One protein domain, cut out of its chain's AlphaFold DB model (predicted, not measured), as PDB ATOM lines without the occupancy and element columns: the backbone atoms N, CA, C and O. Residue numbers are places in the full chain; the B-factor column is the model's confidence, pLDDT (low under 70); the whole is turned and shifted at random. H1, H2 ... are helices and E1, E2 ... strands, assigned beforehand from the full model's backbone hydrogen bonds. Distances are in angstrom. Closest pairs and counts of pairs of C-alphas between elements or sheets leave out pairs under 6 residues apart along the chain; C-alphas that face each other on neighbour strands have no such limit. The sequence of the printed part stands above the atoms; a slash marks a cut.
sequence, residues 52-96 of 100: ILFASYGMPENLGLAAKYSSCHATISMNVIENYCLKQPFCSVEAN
ATOM      1  N   ILE A  52      14.590  43.265  43.333       95.06
ATOM      2  CA  ILE A  52      14.525  42.548  42.058       95.06
ATOM      3  C   ILE A  52      13.121  42.764  41.497       95.06
ATOM      4  O   ILE A  52      12.131  42.640  42.214       95.06
ATOM      5  N   LEU A  53      13.026  43.189  40.238       94.62
ATOM      6  CA  LEU A  53      11.736  43.465  39.589       94.62
ATOM      7  C   LEU A  53      11.244  42.286  38.758       94.62
ATOM      8  O   LEU A  53      10.042  42.097  38.612       94.62
ATOM      9  N   PHE A  54      12.184  41.531  38.197       96.25
ATOM     10  CA  PHE A  54      11.931  40.395  37.333       96.25
ATOM     11  C   PHE A  54      13.186  39.524  37.275       96.25
ATOM     12  O   PHE A  54      14.299  40.047  37.193       96.25
ATOM     13  N   ALA A  55      12.995  38.211  37.272       96.25
ATOM     14  CA  ALA A  55      14.032  37.232  36.989       96.25
ATOM     15  C   ALA A  55      13.390  35.981  36.391       96.25
ATOM     16  O   ALA A  55      12.371  35.500  36.888       96.25
ATOM     17  N   SER A  56      13.991  35.467  35.322       96.19
ATOM     18  CA  SER A  56      13.531  34.275  34.618       96.19
ATOM     19  C   SER A  56      14.723  33.528  34.046       96.19
ATOM     20  O   SER A  56      15.469  34.103  33.256       96.19
ATOM     21  N   TYR A  57      14.846  32.248  34.380       95.81
ATOM     22  CA  TYR A  57      15.638  31.294  33.617       95.81
ATOM     23  C   TYR A  57      14.741  30.597  32.580       95.81
ATOM     24  O   TYR A  57      13.617  30.208  32.902       95.81
ATOM     25  N   GLY A  58      15.199  30.525  31.325       93.56
ATOM     26  CA  GLY A  58      14.429  30.059  30.165       93.56
ATOM     27  C   GLY A  58      14.385  31.091  29.031       93.56
ATOM     28  O   GLY A  58      15.378  31.764  28.764       93.56
ATOM     29  N   MET A  59      13.237  31.237  28.362       93.50
ATOM     30  CA  MET A  59      13.049  32.179  27.244       93.50
ATOM     31  C   MET A  59      12.018  33.257  27.602       93.50
ATOM     32  O   MET A  59      10.841  33.076  27.301       93.50
ATOM     33  N   PRO A  60      12.398  34.365  28.262       93.81
ATOM     34  CA  PRO A  60      11.451  35.437  28.557       93.81
ATOM     35  C   PRO A  60      10.932  36.090  27.270       93.81
ATOM     36  O   PRO A  60      11.632  36.181  26.261       93.81
ATOM     37  N   GLU A  61       9.703  36.594  27.319       95.62
ATOM     38  CA  GLU A  61       9.182  37.461  26.266       95.62
ATOM     39  C   GLU A  61       9.643  38.899  26.529       95.62
ATOM     40  O   GLU A  61       9.427  39.437  27.617       95.62
ATOM     41  N   ASN A  62      10.203  39.563  25.513       94.75
ATOM     42  CA  ASN A  62      10.785  40.911  25.617       94.75
ATOM     43  C   ASN A  62      11.970  40.990  26.605       94.75
ATOM     44  O   ASN A  62      12.443  39.989  27.131       94.75
ATOM     45  N   LEU A  63      12.486  42.203  26.828       91.38
ATOM     46  CA  LEU A  63      13.657  42.473  27.668       91.38
ATOM     47  C   LEU A  63      13.445  43.726  28.532       91.38
ATOM     48  O   LEU A  63      12.557  44.545  28.271       91.38
ATOM     49  N   GLY A  64      14.294  43.901  29.545       90.62
ATOM     50  CA  GLY A  64      14.252  45.070  30.423       90.62
ATOM     51  C   GLY A  64      12.936  45.176  31.184       90.62
ATOM     52  O   GLY A  64      12.393  44.186  31.659       90.62
ATOM     53  N   LEU A  65      12.394  46.388  31.276       90.25
ATOM     54  CA  LEU A  65      11.123  46.644  31.963       90.25
ATOM     55  C   LEU A  65       9.897  46.016  31.301       90.25
ATOM     56  O   LEU A  65       8.846  45.932  31.928       90.25
ATOM     57  N   ALA A  66      10.012  45.629  30.033       92.38
ATOM     58  CA  ALA A  66       8.936  44.972  29.307       92.38
ATOM     59  C   ALA A  66       9.015  43.442  29.408       92.38
ATOM     60  O   ALA A  66       8.152  42.777  28.834       92.38
ATOM     61  N   ALA A  67      10.036  42.900  30.086       94.88
ATOM     62  CA  ALA A  67      10.244  41.466  30.218       94.88
ATOM     63  C   ALA A  67       9.042  40.785  30.883       94.88
ATOM     64  O   ALA A  67       8.446  41.303  31.832       94.88
ATOM     65  N   LYS A  68       8.687  39.615  30.359       96.19
ATOM     66  CA  LYS A  68       7.571  38.794  30.824       96.19
ATOM     67  C   LYS A  68       7.968  37.328  30.820       96.19
ATOM     68  O   LYS A  68       8.828  36.898  30.054       96.19
ATOM     69  N   TYR A  69       7.305  36.557  31.671       96.25
ATOM     70  CA  TYR A  69       7.415  35.107  31.647       96.25
ATOM     71  C   TYR A  69       6.823  34.547  30.354       96.25
ATOM     72  O   TYR A  69       5.765  34.995  29.918       96.25
ATOM     73  N   SER A  70       7.490  33.549  29.779       95.25
ATOM     74  CA  SER A  70       6.904  32.670  28.765       95.25
ATOM     75  C   SER A  70       6.535  31.321  29.388       95.25
ATOM     76  O   SER A  70       6.720  31.100  30.586       95.25
ATOM     77  N   SER A  71       6.060  30.381  28.568       95.25
ATOM     78  CA  SER A  71       5.863  28.986  28.982       95.25
ATOM     79  C   SER A  71       7.165  28.259  29.340       95.25
ATOM     80  O   SER A  71       7.121  27.222  29.993       95.25
ATOM     81  N   CYS A  72       8.315  28.771  28.899       94.12
ATOM     82  CA  CYS A  72       9.637  28.258  29.237       94.12
ATOM     83  C   CYS A  72      10.263  29.182  30.290       94.12
ATOM     84  O   CYS A  72      11.092  30.034  29.973       94.12
ATOM     85  N   HIS A  73       9.798  29.042  31.530       94.81
ATOM     86  CA  HIS A  73      10.271  29.789  32.693       94.81
ATOM     87  C   HIS A  73      10.388  28.860  33.910       94.81
ATOM     88  O   HIS A  73       9.426  28.165  34.249       94.81
ATOM     89  N   ALA A  74      11.530  28.884  34.597       95.00
ATOM     90  CA  ALA A  74      11.705  28.188  35.868       95.00
ATOM     91  C   ALA A  74      11.098  28.988  37.036       95.00
ATOM     92  O   ALA A  74      11.543  30.079  37.380       95.00
ATOM     93  N   THR A  75      10.080  28.419  37.687       93.75
ATOM     94  CA  THR A  75       9.270  29.115  38.713       93.75
ATOM     95  C   THR A  75      10.040  29.618  39.940       93.75
ATOM     96  O   THR A  75       9.538  30.484  40.657       93.75
ATOM     97  N   ILE A  76      11.242  29.098  40.198       93.44
ATOM     98  CA  ILE A  76      12.061  29.462  41.360       93.44
ATOM     99  C   ILE A  76      13.109  30.543  41.055       93.44
ATOM    100  O   ILE A  76      13.678  31.095  42.002       93.44
ATOM    101  N   SER A  77      13.278  30.955  39.790       95.44
ATOM    102  CA  SER A  77      14.331  31.903  39.387       95.44
ATOM    103  C   SER A  77      14.260  33.238  40.124       95.44
ATOM    104  O   SER A  77      15.291  33.826  40.439       95.44
ATOM    105  N   MET A  78      13.054  33.721  40.441       96.12
ATOM    106  CA  MET A  78      12.890  34.952  41.220       96.12
ATOM    107  C   MET A  78      13.494  34.820  42.619       96.12
ATOM    108  O   MET A  78      14.299  35.655  43.020       96.12
ATOM    109  N   ASN A  79      13.166  33.739  43.326       96.00
ATOM    110  CA  ASN A  79      13.693  33.481  44.662       96.00
ATOM    111  C   ASN A  79      15.211  33.247  44.632       96.00
ATOM    112  O   ASN A  79      15.921  33.714  45.520       96.00
ATOM    113  N   VAL A  80      15.732  32.556  43.612       95.12
ATOM    114  CA  VAL A  80      17.183  32.377  43.457       95.12
ATOM    115  C   VAL A  80      17.872  33.735  43.304       95.12
ATOM    116  O   VAL A  80      18.750  34.067  44.100       95.12
ATOM    117  N   ILE A  81      17.442  34.566  42.352       96.06
ATOM    118  CA  ILE A  81      18.066  35.877  42.120       96.06
ATOM    119  C   ILE A  81      17.911  36.811  43.325       96.06
ATOM    120  O   ILE A  81      18.857  37.523  43.661       96.06
ATOM    121  N   GLU A  82      16.773  36.797  44.020       96.81
ATOM    122  CA  GLU A  82      16.607  37.569  45.254       96.81
ATOM    123  C   GLU A  82      17.616  37.155  46.332       96.81
ATOM    124  O   GLU A  82      18.276  38.022  46.909       96.81
ATOM    125  N   ASN A  83      17.800  35.852  46.555       95.69
ATOM    126  CA  ASN A  83      18.740  35.340  47.555       95.69
ATOM    127  C   ASN A  83      20.205  35.642  47.209       95.69
ATOM    128  O   ASN A  83      21.002  35.911  48.109       95.69
ATOM    129  N   TYR A  84      20.564  35.617  45.923       94.62
ATOM    130  CA  TYR A  84      21.936  35.868  45.474       94.62
ATOM    131  C   TYR A  84      22.279  37.358  45.371       94.62
ATOM    132  O   TYR A  84      23.392  37.757  45.719       94.62
ATOM    133  N   CYS A  85      21.355  38.183  44.876       96.62
ATOM    134  CA  CYS A  85      21.669  39.548  44.464       96.62
ATOM    135  C   CYS A  85      21.215  40.625  45.452       96.62
ATOM    136  O   CYS A  85      21.810  41.707  45.473       96.62
ATOM    137  N   LEU A  86      20.172  40.400  46.261       96.81
ATOM    138  CA  LEU A  86      19.691  41.457  47.154       96.81
ATOM    139  C   LEU A  86      20.763  41.870  48.162       96.81
ATOM    140  O   LEU A  86      21.492  41.050  48.718       96.81
ATOM    141  N   LYS A  87      20.814  43.179  48.428       95.81
ATOM    142  CA  LYS A  87      21.768  43.832  49.339       95.81
ATOM    143  C   LYS A  87      23.234  43.703  48.915       95.81
ATOM    144  O   LYS A  87      24.104  44.118  49.678       95.81
ATOM    145  N   GLN A  88      23.508  43.224  47.703       95.81
ATOM    146  CA  GLN A  88      24.850  43.212  47.135       95.81
ATOM    147  C   GLN A  88      25.065  44.418  46.205       95.81
ATOM    148  O   GLN A  88      24.138  44.837  45.503       95.81
ATOM    149  N   PRO A  89      26.273  45.008  46.176       94.94
ATOM    150  CA  PRO A  89      26.643  46.006  45.170       94.94
ATOM    151  C   PRO A  89      26.971  45.366  43.812       94.94
ATOM    152  O   PRO A  89      26.906  46.027  42.778       94.94
ATOM    153  N   PHE A  90      27.313  44.077  43.818       95.56
ATOM    154  CA  PHE A  90      27.695  43.283  42.660       95.56
ATOM    155  C   PHE A  90      27.017  41.916  42.749       95.56
ATOM    156  O   PHE A  90      27.078  41.275  43.796       95.56
ATOM    157  N   CYS A  91      26.409  41.462  41.657       96.19
ATOM    158  CA  CYS A  91      25.835  40.127  41.559       96.19
ATOM    159  C   CYS A  91      26.353  39.419  40.310       96.19
ATOM    160  O   CYS A  91      26.336  39.991  39.221       96.19
ATOM    161  N   SER A  92      26.801  38.180  40.480       95.81
ATOM    162  CA  SER A  92      27.290  37.318  39.408       95.81
ATOM    163  C   SER A  92      26.607  35.969  39.542       95.81
ATOM    164  O   SER A  92      26.842  35.259  40.519       95.81
ATOM    165  N   VAL A  93      25.756  35.639  38.577       94.12
ATOM    166  CA  VAL A  93      24.959  34.408  38.577       94.12
ATOM    167  C   VAL A  93      25.211  33.672  37.273       94.12
ATOM    168  O   VAL A  93      25.136  34.255  36.193       94.12
ATOM    169  N   GLU A  94      25.542  32.392  37.369       95.00
ATOM    170  CA  GLU A  94      25.619  31.517  36.206       95.00
ATOM    171  C   GLU A  94      24.208  31.097  35.796       95.00
ATOM    172  O   GLU A  94      23.416  30.699  36.648       95.00
ATOM    173  N   ALA A  95      23.883  31.205  34.510       94.44
ATOM    174  CA  ALA A  95      22.619  30.734  33.969       94.44
ATOM    175  C   ALA A  95      22.750  29.241  33.641       94.44
ATOM    176  O   ALA A  95      23.101  28.890  32.515       94.44
ATOM    177  N   ASN A  96      22.481  28.368  34.613       91.81
ATOM    178  CA  ASN A  96      22.491  26.921  34.416       91.81
ATOM    179  C   ASN A  96      21.321  26.239  35.146       91.81
ATOM    180  O   ASN A  96      20.670  26.824  36.006       91.81
TER     181      ASN A  96
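AT A GLANCE: This is residues 52 to 96 of the 100 residues of the protein "SUEL-type lectin domain-containing protein" of Achlya hypogyna (UniProt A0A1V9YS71). There is little regular structure: a long winding stretch without named elements, residues 52 to 76, leads into one short helix, H1, and after a tight turn the chain folds back as one short strand, E1. The loops of the winding stretch lie toward one end of the longest axis, and the turn between H1 and E1 lies toward the other. The printed part has 45 residues, the named elements hold only 14 of them, and the class is mixed, helices and strands. The whole is compact, with a radius of gyration of the C-alphas of 10.7 A, and spans 29 by 21 by 15 A.

HOW THE PARTS SIT: H1, residues 77 to 85, is joined by a tight link of 4 residues to E1, residues 90 to 94. Their closest C-alphas, those of Cys 85 and Cys 91, are 5.1 A apart; their centres are 10.1 A apart. E1 pairs with no named strand. In H1 every O i to N i+4 pair is within hydrogen-bond range.

IN THESE COORDINATES: The printed part begins with C-alpha 52 at (14.525, 42.548, 42.058). H1 begins with C-alpha 77 at (14.331, 31.903, 39.387) and is 11.8 A long from first to last C-alpha. E1 is 13.6 A long and ends with C-alpha 94 at (25.619, 31.517, 36.206).

THE WHOLE: The C-alphas farthest apart, those of Ser 71 and Pro 89, are 31.4 A apart. The printed part has no cut, and no printed residue is under 70 in pLDDT.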